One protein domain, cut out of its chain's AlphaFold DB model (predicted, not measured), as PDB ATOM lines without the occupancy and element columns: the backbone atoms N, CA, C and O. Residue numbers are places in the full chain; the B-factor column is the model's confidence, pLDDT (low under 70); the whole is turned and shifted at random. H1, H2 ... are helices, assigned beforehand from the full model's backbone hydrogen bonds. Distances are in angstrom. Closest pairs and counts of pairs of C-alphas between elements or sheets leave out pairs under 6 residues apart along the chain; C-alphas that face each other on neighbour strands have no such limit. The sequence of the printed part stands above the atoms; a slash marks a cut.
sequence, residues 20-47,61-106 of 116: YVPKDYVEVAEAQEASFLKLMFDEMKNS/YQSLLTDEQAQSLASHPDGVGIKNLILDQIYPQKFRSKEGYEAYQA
ATOM      1  N   TYR A  20     -13.250 -22.625 -45.224       88.25
ATOM      2  CA  TYR A  20     -13.943 -22.871 -46.492       88.25
ATOM      3  C   TYR A  20     -14.314 -24.346 -46.683       88.25
ATOM      4  O   TYR A  20     -14.714 -24.753 -47.773       88.25
ATOM      5  N   VAL A  21     -14.173 -25.163 -45.640       88.06
ATOM      6  CA  VAL A  21     -14.665 -26.538 -45.628       88.06
ATOM      7  C   VAL A  21     -16.124 -26.516 -45.162       88.06
ATOM      8  O   VAL A  21     -16.419 -25.936 -44.112       88.06
ATOM      9  N   PRO A  22     -17.067 -27.118 -45.907       91.00
ATOM     10  CA  PRO A  22     -18.446 -27.212 -45.446       91.00
ATOM     11  C   PRO A  22     -18.577 -28.021 -44.155       91.00
ATOM     12  O   PRO A  22     -17.865 -29.005 -43.957       91.00
ATOM     13  N   LYS A  23     -19.509 -27.604 -43.287       89.56
ATOM     14  CA  LYS A  23     -19.677 -28.161 -41.936       89.56
ATOM     15  C   LYS A  23     -19.884 -29.675 -41.955       89.56
ATOM     16  O   LYS A  23     -19.251 -30.368 -41.173       89.56
ATOM     17  N   ASP A  24     -20.658 -30.176 -42.909       90.50
ATOM     18  CA  ASP A  24     -20.936 -31.602 -43.082       90.50
ATOM     19  C   ASP A  24     -19.649 -32.432 -43.238       90.50
ATOM     20  O   ASP A  24     -19.525 -33.511 -42.667       90.50
ATOM     21  N   TYR A  25     -18.641 -31.918 -43.953       90.88
ATOM     22  CA  TYR A  25     -17.349 -32.603 -44.085       90.88
ATOM     23  C   TYR A  25     -16.534 -32.549 -42.794       90.88
ATOM     24  O   TYR A  25     -15.840 -33.511 -42.468       90.88
ATOM     25  N   VAL A  26     -16.616 -31.440 -42.055       90.25
ATOM     26  CA  VAL A  26     -15.968 -31.308 -40.743       90.25
ATOM     27  C   VAL A  26     -16.568 -32.304 -39.755       90.25
ATOM     28  O   VAL A  26     -15.817 -33.022 -39.106       90.25
ATOM     29  N   GLU A  27     -17.895 -32.419 -39.705       91.38
ATOM     30  CA  GLU A  27     -18.603 -33.366 -38.833       91.38
ATOM     31  C   GLU A  27     -18.256 -34.822 -39.169       91.38
ATOM     32  O   GLU A  27     -17.995 -35.622 -38.271       91.38
ATOM     33  N   VAL A  28     -18.172 -35.171 -40.458       92.38
ATOM     34  CA  VAL A  28     -17.733 -36.512 -40.882       92.38
ATOM     35  C   VAL A  28     -16.301 -36.792 -40.429       92.38
ATOM     36  O   VAL A  28     -16.019 -37.879 -39.923       92.38
ATOM     37  N   ALA A  29     -15.397 -35.826 -40.586       91.44
ATOM     38  CA  ALA A  29     -14.016 -35.991 -40.156       91.44
ATOM     39  C   ALA A  29     -13.882 -36.097 -38.629       91.44
ATOM     40  O   ALA A  29     -13.082 -36.897 -38.147       91.44
ATOM     41  N   GLU A  30     -14.686 -35.347 -37.873       91.56
ATOM     42  CA  GLU A  30     -14.772 -35.451 -36.411       91.56
ATOM     43  C   GLU A  30     -15.279 -36.823 -35.968       91.56
ATOM     44  O   GLU A  30     -14.670 -37.452 -35.106       91.56
ATOM     45  N   ALA A  31     -16.339 -37.339 -36.595       92.31
ATOM     46  CA  ALA A  31     -16.865 -38.667 -36.285       92.31
ATOM     47  C   ALA A  31     -15.844 -39.783 -36.579       92.31
ATOM     48  O   ALA A  31     -15.726 -40.755 -35.826       92.31
ATOM     49  N   GLN A  32     -15.077 -39.642 -37.664       93.06
ATOM     50  CA  GLN A  32     -14.006 -40.578 -38.002       93.06
ATOM     51  C   GLN A  32     -12.828 -40.496 -37.022       93.06
ATOM     52  O   GLN A  32     -12.330 -41.539 -36.598       93.06
ATOM     53  N   GLU A  33     -12.410 -39.293 -36.615       91.06
ATOM     54  CA  GLU A  33     -11.380 -39.128 -35.581       91.06
ATOM     55  C   GLU A  33     -11.849 -39.711 -34.241       91.06
ATOM     56  O   GLU A  33     -11.103 -40.465 -33.622       91.06
ATOM     57  N   ALA A  34     -13.098 -39.473 -33.833       93.19
ATOM     58  CA  ALA A  34     -13.663 -40.056 -32.617       93.19
ATOM     59  C   ALA A  34     -13.665 -41.594 -32.664       93.19
ATOM     60  O   ALA A  34     -13.265 -42.245 -31.703       93.19
ATOM     61  N   SER A  35     -14.036 -42.189 -33.803       92.25
ATOM     62  CA  SER A  35     -14.012 -43.650 -33.980       92.25
ATOM     63  C   SER A  35     -12.597 -44.222 -33.865       92.25
ATOM     64  O   SER A  35     -12.387 -45.268 -33.253       92.25
ATOM     65  N   PHE A  36     -11.612 -43.522 -34.431       92.69
ATOM     66  CA  PHE A  36     -10.209 -43.903 -34.316       92.69
ATOM     67  C   PHE A  36      -9.696 -43.784 -32.875       92.69
ATOM     68  O   PHE A  36      -9.023 -44.688 -32.383       92.69
ATOM     69  N   LEU A  37     -10.020 -42.688 -32.185       91.94
ATOM     70  CA  LEU A  37      -9.610 -42.472 -30.798       91.94
ATOM     71  C   LEU A  37     -10.237 -43.494 -29.857       91.94
ATOM     72  O   LEU A  37      -9.546 -44.005 -28.983       91.94
ATOM     73  N   LYS A  38     -11.507 -43.848 -30.081       92.94
ATOM     74  CA  LYS A  38     -12.170 -44.943 -29.373       92.94
ATOM     75  C   LYS A  38     -11.384 -46.243 -29.521       92.94
ATOM     76  O   LYS A  38     -11.007 -46.831 -28.514       92.94
ATOM     77  N   LEU A  39     -11.048 -46.626 -30.756       93.50
ATOM     78  CA  LEU A  39     -10.237 -47.818 -31.013       93.50
ATOM     79  C   LEU A  39      -8.882 -47.746 -30.293       93.50
ATOM     80  O   LEU A  39      -8.477 -48.710 -29.656       93.50
ATOM     81  N   MET A  40      -8.193 -46.603 -30.345       90.94
ATOM     82  CA  MET A  40      -6.935 -46.423 -29.617       90.94
ATOM     83  C   MET A  40      -7.097 -46.586 -28.105       90.94
ATOM     84  O   MET A  40      -6.247 -47.210 -27.472       90.94
ATOM     85  N   PHE A  41      -8.160 -46.036 -27.518       90.31
ATOM     86  CA  PHE A  41      -8.429 -46.181 -26.093       90.31
ATOM     87  C   PHE A  41      -8.751 -47.618 -25.710       90.31
ATOM     88  O   PHE A  41      -8.281 -48.074 -24.668       90.31
ATOM     89  N   ASP A  42      -9.498 -48.332 -26.542       89.94
ATOM     90  CA  ASP A  42      -9.810 -49.740 -26.321       89.94
ATOM     91  C   ASP A  42      -8.532 -50.593 -26.380       89.94
ATOM     92  O   ASP A  42      -8.262 -51.360 -25.457       89.94
ATOM     93  N   GLU A  43      -7.672 -50.384 -27.382       90.19
ATOM     94  CA  GLU A  43      -6.371 -51.064 -27.475       90.19
ATOM     95  C   GLU A  43      -5.443 -50.718 -26.299       90.19
ATOM     96  O   GLU A  43      -4.797 -51.595 -25.725       90.19
ATOM     97  N   MET A  44      -5.409 -49.452 -25.869       87.69
ATOM     98  CA  MET A  44      -4.661 -49.036 -24.680       87.69
ATOM     99  C   MET A  44      -5.159 -49.745 -23.418       87.69
ATOM    100  O   MET A  44      -4.346 -50.221 -22.628       87.69
ATOM    101  N   LYS A  45      -6.477 -49.840 -23.223       85.69
ATOM    102  CA  LYS A  45      -7.074 -50.549 -22.083       85.69
ATOM    103  C   LYS A  45      -6.776 -52.044 -22.121       85.69
ATOM    104  O   LYS A  45      -6.482 -52.612 -21.072       85.69
ATOM    105  N   ASN A  46      -6.802 -52.652 -23.306       85.94
ATOM    106  CA  ASN A  46      -6.466 -54.062 -23.510       85.94
ATOM    107  C   ASN A  46      -4.974 -54.354 -23.285       85.94
ATOM    108  O   ASN A  46      -4.613 -55.472 -22.934       85.94
ATOM    109  N   SER A  47      -4.100 -53.360 -23.477       86.06
ATOM    110  CA  SER A  47      -2.655 -53.498 -23.250       86.06
ATOM    111  C   SER A  47      -2.241 -53.485 -21.771       86.06
ATOM    112  O   SER A  47      -1.099 -53.815 -21.454       86.06
ATOM    113  N   TYR A  61     -19.860 -48.570 -18.000       86.50
ATOM    114  CA  TYR A  61     -19.421 -47.240 -17.573       86.50
ATOM    115  C   TYR A  61     -18.105 -46.830 -18.244       86.50
ATOM    116  O   TYR A  61     -17.973 -45.714 -18.745       86.50
ATOM    117  N   GLN A  62     -17.143 -47.750 -18.307       87.56
ATOM    118  CA  GLN A  62     -15.859 -47.516 -18.953       87.56
ATOM    119  C   GLN A  62     -15.998 -47.267 -20.459       87.56
ATOM    120  O   GLN A  62     -15.243 -46.452 -20.993       87.56
ATOM    121  N   SER A  63     -16.932 -47.939 -21.142       87.94
ATOM    122  CA  SER A  63     -17.209 -47.689 -22.560       87.94
ATOM    123  C   SER A  63     -17.818 -46.307 -22.775       87.94
ATOM    124  O   SER A  63     -17.380 -45.599 -23.675       87.94
ATOM    125  N   LEU A  64     -18.786 -45.898 -21.948       90.56
ATOM    126  CA  LEU A  64     -19.375 -44.556 -22.031       90.56
ATOM    127  C   LEU A  64     -18.316 -43.474 -21.805       90.56
ATOM    128  O   LEU A  64     -18.246 -42.499 -22.547       90.56
ATOM    129  N   LEU A  65     -17.447 -43.674 -20.812       91.88
ATOM    130  CA  LEU A  65     -16.344 -42.760 -20.531       91.88
ATOM    131  C   LEU A  65     -15.374 -42.653 -21.719       91.88
ATOM    132  O   LEU A  65     -14.932 -41.554 -22.048       91.88
ATOM    133  N   THR A  66     -15.043 -43.778 -22.361       92.06
ATOM    134  CA  THR A  66     -14.201 -43.785 -23.564       92.06
ATOM    135  C   THR A  66     -14.849 -43.031 -24.713       92.06
ATOM    136  O   THR A  66     -14.163 -42.254 -25.375       92.06
ATOM    137  N   ASP A  67     -16.146 -43.225 -24.935       92.56
ATOM    138  CA  ASP A  67     -16.870 -42.576 -26.028       92.56
ATOM    139  C   ASP A  67     -16.876 -41.053 -25.857       92.56
ATOM    140  O   ASP A  67     -16.514 -40.325 -26.781       92.56
ATOM    141  N   GLU A  68     -17.163 -40.576 -24.646       90.81
ATOM    142  CA  GLU A  68     -17.124 -39.149 -24.316       90.81
ATOM    143  C   GLU A  68     -15.711 -38.562 -24.447       90.81
ATOM    144  O   GLU A  68     -15.532 -37.475 -24.997       90.81
ATOM    145  N   GLN A  69     -14.678 -39.280 -23.990       90.25
ATOM    146  CA  GLN A  69     -13.289 -38.828 -24.133       90.25
ATOM    147  C   GLN A  69     -12.862 -38.748 -25.601       90.25
ATOM    148  O   GLN A  69     -12.261 -37.754 -26.015       90.25
ATOM    149  N   ALA A  70     -13.184 -39.768 -26.396       91.25
ATOM    150  CA  ALA A  70     -12.875 -39.807 -27.818       91.25
ATOM    151  C   ALA A  70     -13.576 -38.671 -28.572       91.25
ATOM    152  O   ALA A  70     -12.940 -37.965 -29.358       91.25
ATOM    153  N   GLN A  71     -14.860 -38.447 -28.289       91.12
ATOM    154  CA  GLN A  71     -15.632 -37.375 -28.902       91.12
ATOM    155  C   GLN A  71     -15.120 -35.994 -28.481       91.12
ATOM    156  O   GLN A  71     -14.888 -35.137 -29.335       91.12
ATOM    157  N   SER A  72     -14.858 -35.790 -27.188       89.69
ATOM    158  CA  SER A  72     -14.322 -34.527 -26.677       89.69
ATOM    159  C   SER A  72     -12.975 -34.168 -27.308       89.69
ATOM    160  O   SER A  72     -12.728 -32.993 -27.580       89.69
ATOM    161  N   LEU A  73     -12.099 -35.150 -27.538       88.44
ATOM    162  CA  LEU A  73     -10.801 -34.925 -28.175       88.44
ATOM    163  C   LEU A  73     -10.923 -34.645 -29.675       88.44
ATOM    164  O   LEU A  73     -10.219 -33.770 -30.178       88.44
ATOM    165  N   ALA A  74     -11.818 -35.341 -30.378       88.50
ATOM    166  CA  ALA A  74     -12.050 -35.135 -31.808       88.50
ATOM    167  C   ALA A  74     -12.692 -33.769 -32.117       88.50
ATOM    168  O   ALA A  74     -12.364 -33.107 -33.107       88.50
ATOM    169  N   SER A  75     -13.591 -33.301 -31.248       85.56
ATOM    170  CA  SER A  75     -14.236 -31.991 -31.395       85.56
ATOM    171  C   SER A  75     -13.303 -30.822 -31.074       85.56
ATOM    172  O   SER A  75     -13.579 -29.686 -31.466       85.56
ATOM    173  N   HIS A  76     -12.180 -31.053 -30.386       82.94
ATOM    174  CA  HIS A  76     -11.269 -29.965 -30.048       82.94
ATOM    175  C   HIS A  76     -10.452 -29.518 -31.284       82.94
ATOM    176  O   HIS A  76     -10.000 -30.361 -32.063       82.94
ATOM    177  N   PRO A  77     -10.240 -28.203 -31.510       67.50
ATOM    178  CA  PRO A  77      -9.456 -27.713 -32.651       67.50
ATOM    179  C   PRO A  77      -8.002 -28.207 -32.637       67.50
ATOM    180  O   PRO A  77      -7.448 -28.516 -33.691       67.50
ATOM    181  N   ASP A  78      -7.434 -28.337 -31.436       65.31
ATOM    182  CA  ASP A  78      -6.094 -28.867 -31.165       65.31
ATOM    183  C   ASP A  78      -6.132 -30.346 -30.747       65.31
ATOM    184  O   ASP A  78      -5.291 -30.800 -29.971       65.31
ATOM    185  N   GLY A  79      -7.125 -31.104 -31.228       65.25
ATOM    186  CA  GLY A  79      -7.165 -32.555 -31.055       65.25
ATOM    187  C   GLY A  79      -5.905 -33.247 -31.599       65.25
ATOM    188  O   GLY A  79      -4.926 -32.621 -32.018       65.25
ATOM    189  N   VAL A  80      -5.923 -34.578 -31.670       74.12
ATOM    190  CA  VAL A  80      -4.748 -35.370 -32.105       74.12
ATOM    191  C   VAL A  80      -4.322 -35.030 -33.549       74.12
ATOM    192  O   VAL A  80      -3.200 -35.304 -33.981       74.12
ATOM    193  N   GLY A  81      -5.179 -34.318 -34.286       78.31
ATOM    194  CA  GLY A  81      -4.874 -33.710 -35.575       78.31
ATOM    195  C   GLY A  81      -5.092 -34.672 -36.731       78.31
ATOM    196  O   GLY A  81      -4.708 -34.357 -37.860       78.31
ATOM    197  N   ILE A  82      -5.725 -35.814 -36.458       84.75
ATOM    198  CA  ILE A  82      -6.118 -36.806 -37.449       84.75
ATOM    199  C   ILE A  82      -7.315 -36.288 -38.239       84.75
ATOM    200  O   ILE A  82      -7.350 -36.481 -39.452       84.75
ATOM    201  N   LYS A  83      -8.211 -35.510 -37.618       86.81
ATOM    202  CA  LYS A  83      -9.278 -34.795 -38.336       86.81
ATOM    203  C   LYS A  83      -8.756 -33.997 -39.524       86.81
ATOM    204  O   LYS A  83      -9.361 -34.037 -40.586       86.81
ATOM    205  N   ASN A  84      -7.620 -33.315 -39.390       84.44
ATOM    206  CA  ASN A  84      -7.050 -32.539 -40.494       84.44
ATOM    207  C   ASN A  84      -6.561 -33.434 -41.641       84.44
ATOM    208  O   ASN A  84      -6.782 -33.104 -42.801       84.44
ATOM    209  N   LEU A  85      -5.953 -34.581 -41.324       86.56
ATOM    210  CA  LEU A  85      -5.523 -35.564 -42.324       86.56
ATOM    211  C   LEU A  85      -6.726 -36.180 -43.047       86.56
ATOM    212  O   LEU A  85      -6.728 -36.297 -44.270       86.56
ATOM    213  N   ILE A  86      -7.769 -36.522 -42.292       87.50
ATOM    214  CA  ILE A  86      -9.036 -37.010 -42.832       87.50
ATOM    215  C   ILE A  86      -9.666 -35.947 -43.735       87.50
ATOM    216  O   ILE A  86     -10.044 -36.246 -44.866       87.50
ATOM    217  N   LEU A  87      -9.730 -34.696 -43.277       88.75
ATOM    218  CA  LEU A  87     -10.234 -33.566 -44.053       88.75
ATOM    219  C   LEU A  87      -9.440 -33.346 -45.336       88.75
ATOM    220  O   LEU A  87     -10.033 -33.030 -46.362       88.75
ATOM    221  N   ASP A  88      -8.119 -33.507 -45.320       88.94
ATOM    222  CA  ASP A  88      -7.299 -33.412 -46.530       88.94
ATOM    223  C   ASP A  88      -7.608 -34.542 -47.528       88.94
ATOM    224  O   ASP A  88      -7.529 -34.320 -48.738       88.94
ATOM    225  N   GLN A  89      -8.028 -35.714 -47.042       88.44
ATOM    226  CA  GLN A  89      -8.429 -36.854 -47.868       88.44
ATOM    227  C   GLN A  89      -9.830 -36.669 -48.475       88.44
ATOM    228  O   GLN A  89     -10.019 -36.880 -49.674       88.44
ATOM    229  N   ILE A  90     -10.818 -36.287 -47.659       89.25
ATOM    230  CA  ILE A  90     -12.227 -36.196 -48.082       89.25
ATOM    231  C   ILE A  90     -12.572 -34.843 -48.714       89.25
ATOM    232  O   ILE A  90     -13.464 -34.766 -49.557       89.25
ATOM    233  N   TYR A  91     -11.855 -33.780 -48.337       88.75
ATOM    234  CA  TYR A  91     -12.003 -32.428 -48.878       88.75
ATOM    235  C   TYR A  91     -10.630 -31.749 -49.098       88.75
ATOM    236  O   TYR A  91     -10.217 -30.856 -48.340       88.75
ATOM    237  N   PRO A  92      -9.895 -32.167 -50.148       87.94
ATOM    238  CA  PRO A  92      -8.560 -31.659 -50.447       87.94
ATOM    239  C   PRO A  92      -8.474 -30.135 -50.606       87.94
ATOM    240  O   PRO A  92      -9.419 -29.479 -51.042       87.94
ATOM    241  N   GLN A  93      -7.278 -29.585 -50.373       86.12
ATOM    242  CA  GLN A  93      -6.977 -28.143 -50.421       86.12
ATOM    243  C   GLN A  93      -7.475 -27.420 -51.680       86.12
ATOM    244  O   GLN A  93      -7.977 -26.306 -51.600       86.12
ATOM    245  N   LYS A  94      -7.403 -28.070 -52.848       85.62
ATOM    246  CA  LYS A  94      -7.863 -27.502 -54.129       85.62
ATOM    247  C   LYS A  94      -9.353 -27.130 -54.157       85.62
ATOM    248  O   LYS A  94      -9.759 -26.360 -55.018       85.62
ATOM    249  N   PHE A  95     -10.155 -27.684 -53.247       85.25
ATOM    250  CA  PHE A  95     -11.583 -27.393 -53.118       85.25
ATOM    251  C   PHE A  95     -11.893 -26.376 -52.011       85.25
ATOM    252  O   PHE A  95     -13.037 -25.949 -51.863       85.25
ATOM    253  N   ARG A  96     -10.890 -25.958 -51.230       87.56
ATOM    254  CA  ARG A  96     -11.031 -25.014 -50.112       87.56
ATOM    255  C   ARG A  96     -10.927 -23.573 -50.595       87.56
ATOM    256  O   ARG A  96     -10.077 -22.810 -50.142       87.56
ATOM    257  N   SER A  97     -11.785 -23.214 -51.543       88.94
ATOM    258  CA  SER A  97     -11.920 -21.842 -52.022       88.94
ATOM    259  C   SER A  97     -13.172 -21.189 -51.452       88.94
ATOM    260  O   SER A  97     -14.174 -21.850 -51.160       88.94
ATOM    261  N   LYS A  98     -13.119 -19.865 -51.320       86.56
ATOM    262  CA  LYS A  98     -14.258 -19.074 -50.862       86.56
ATOM    263  C   LYS A  98     -15.447 -19.232 -51.810       86.56
ATOM    264  O   LYS A  98     -16.568 -19.444 -51.361       86.56
ATOM    265  N   GLU A  99     -15.185 -19.208 -53.111       86.00
ATOM    266  CA  GLU A  99     -16.196 -19.304 -54.163       86.00
ATOM    267  C   GLU A  99     -16.894 -20.670 -54.140       86.00
ATOM    268  O   GLU A  99     -18.117 -20.748 -54.249       86.00
ATOM    269  N   GLY A 100     -16.131 -21.753 -53.948       84.62
ATOM    270  CA  GLY A 100     -16.681 -23.106 -53.836       84.62
ATOM    271  C   GLY A 100     -17.548 -23.271 -52.587       84.62
ATOM    272  O   GLY A 100     -18.639 -23.837 -52.654       84.62
ATOM    273  N   TYR A 101     -17.096 -22.715 -51.462       87.06
ATOM    274  CA  TYR A 101     -17.836 -22.732 -50.203       87.06
ATOM    275  C   TYR A 101     -19.158 -21.951 -50.283       87.06
ATOM    276  O   TYR A 101     -20.201 -22.431 -49.833       87.06
ATOM    277  N   GLU A 102     -19.143 -20.763 -50.888       86.88
ATOM    278  CA  GLU A 102     -20.347 -19.953 -51.102       86.88
ATOM    279  C   GLU A 102     -21.336 -20.641 -52.052       86.88
ATOM    280  O   GLU A 102     -22.534 -20.679 -51.762       86.88
ATOM    281  N   ALA A 103     -20.848 -21.255 -53.135       85.75
ATOM    282  CA  ALA A 103     -21.677 -22.030 -54.056       85.75
ATOM    283  C   ALA A 103     -22.339 -23.235 -53.366       85.75
ATOM    284  O   ALA A 103     -23.540 -23.463 -53.538       85.75
ATOM    285  N   TYR A 104     -21.590 -23.963 -52.532       85.75
ATOM    286  CA  TYR A 104     -22.125 -25.064 -51.730       85.75
ATOM    287  C   TYR A 104     -23.236 -24.584 -50.784       85.75
ATOM    288  O   TYR A 104     -24.322 -25.165 -50.752       85.75
ATOM    289  N   GLN A 105     -23.012 -23.480 -50.063       85.81
ATOM    290  CA  GLN A 105     -24.030 -22.897 -49.186       85.81
ATOM    291  C   GLN A 105     -25.279 -22.428 -49.941       85.81
ATOM    292  O   GLN A 105     -26.390 -22.554 -49.429       85.81
ATOM    293  N   ALA A 106     -25.120 -21.861 -51.138       84.75
ATOM    294  CA  ALA A 106     -26.248 -21.427 -51.956       84.75
ATOM    295  C   ALA A 106     -27.103 -22.620 -52.417       84.75
ATOM    296  O   ALA A 106     -28.332 -22.544 -52.388       84.75
TER     297      ALA A 106
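What this domain is: This is residues 20 to 47 and 61 to 106 of the 116 residues of an uncharacterized protein of Bdellovibrionales bacterium GWA2_49_15 (UniProt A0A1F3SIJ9). One long helix, H1, makes the spine of a loose rod; H2 packs on it, folding back at a slant as the second limb of a V that opens toward the cut, and the short H3 packs on residues 25 to 33 of H1. The short H4 sits past the first residues of H1, set crosswise at one end of the rod and touching no other helix. The printed part has 74 residues with four named helices, in the order H1, H2, H3, H4, and no named strand; its class is all helix. The whole is loose, with a radius of gyration of the C-alphas of 14.7 A, and the C-alphas span 47 by 19 by 17 A.

Where its parts are: The longest helix, H1, holds residues 23 to 46 and measures 34.4 A from first to last C-alpha, from C-alpha 23 at (-19.677, -28.161, -41.936) to C-alpha 46 at (-6.466, -54.062, -23.510). H2 holds residues 61 to 75 and measures 21.2 A. H3, residues 82 to 90, and H4, residues 98 to 106, each measure 12.3 A. C-alpha 106, where H4 and the printed part end, is at (-26.248, -21.427, -51.956).

How they stand to each other: H1 touches H2 and H3. H1 and H2 run opposite ways at a steep tilt of 41 degrees, and their closest C-alphas, those of Ala 34 and Ala 70, are 4.9 A apart. H1 touches H3 with residues 25 to 33 alone; the closest C-alphas, those of Ala 29 and Lys 83, are 5.2 A apart. These two helices run opposite ways at a steep tilt of 47 degrees. H2 and H3 are close but not clearly touching, with the closest C-alphas, those of Ala 74 and Lys 83, 7.1 A apart. H4 is apart from H1, H2 and H3. In H1, H2, H3 and H4 every O i to N i+4 pair is within hydrogen-bond range.

The domain as a whole: The two C-alphas farthest apart, those of Ser 47 and Ala 106, are 49.1 A from each other, while the first and last printed C-alphas, those of Tyr 20 and Ala 106, are 13.5 A apart. Residues 48 to 60 are not printed, and C-alphas 47 and 61 stand 18.8 A apart across this cut, which falls in the link from H1 to H2. Of the links that are printed whole, H2 to H3 with 6 residues and H3 to H4 with 7 residues are both short. The mean pLDDT of the printed part is 87.6, and residues 77 to 79, in the link from H2 to H3, are under 70.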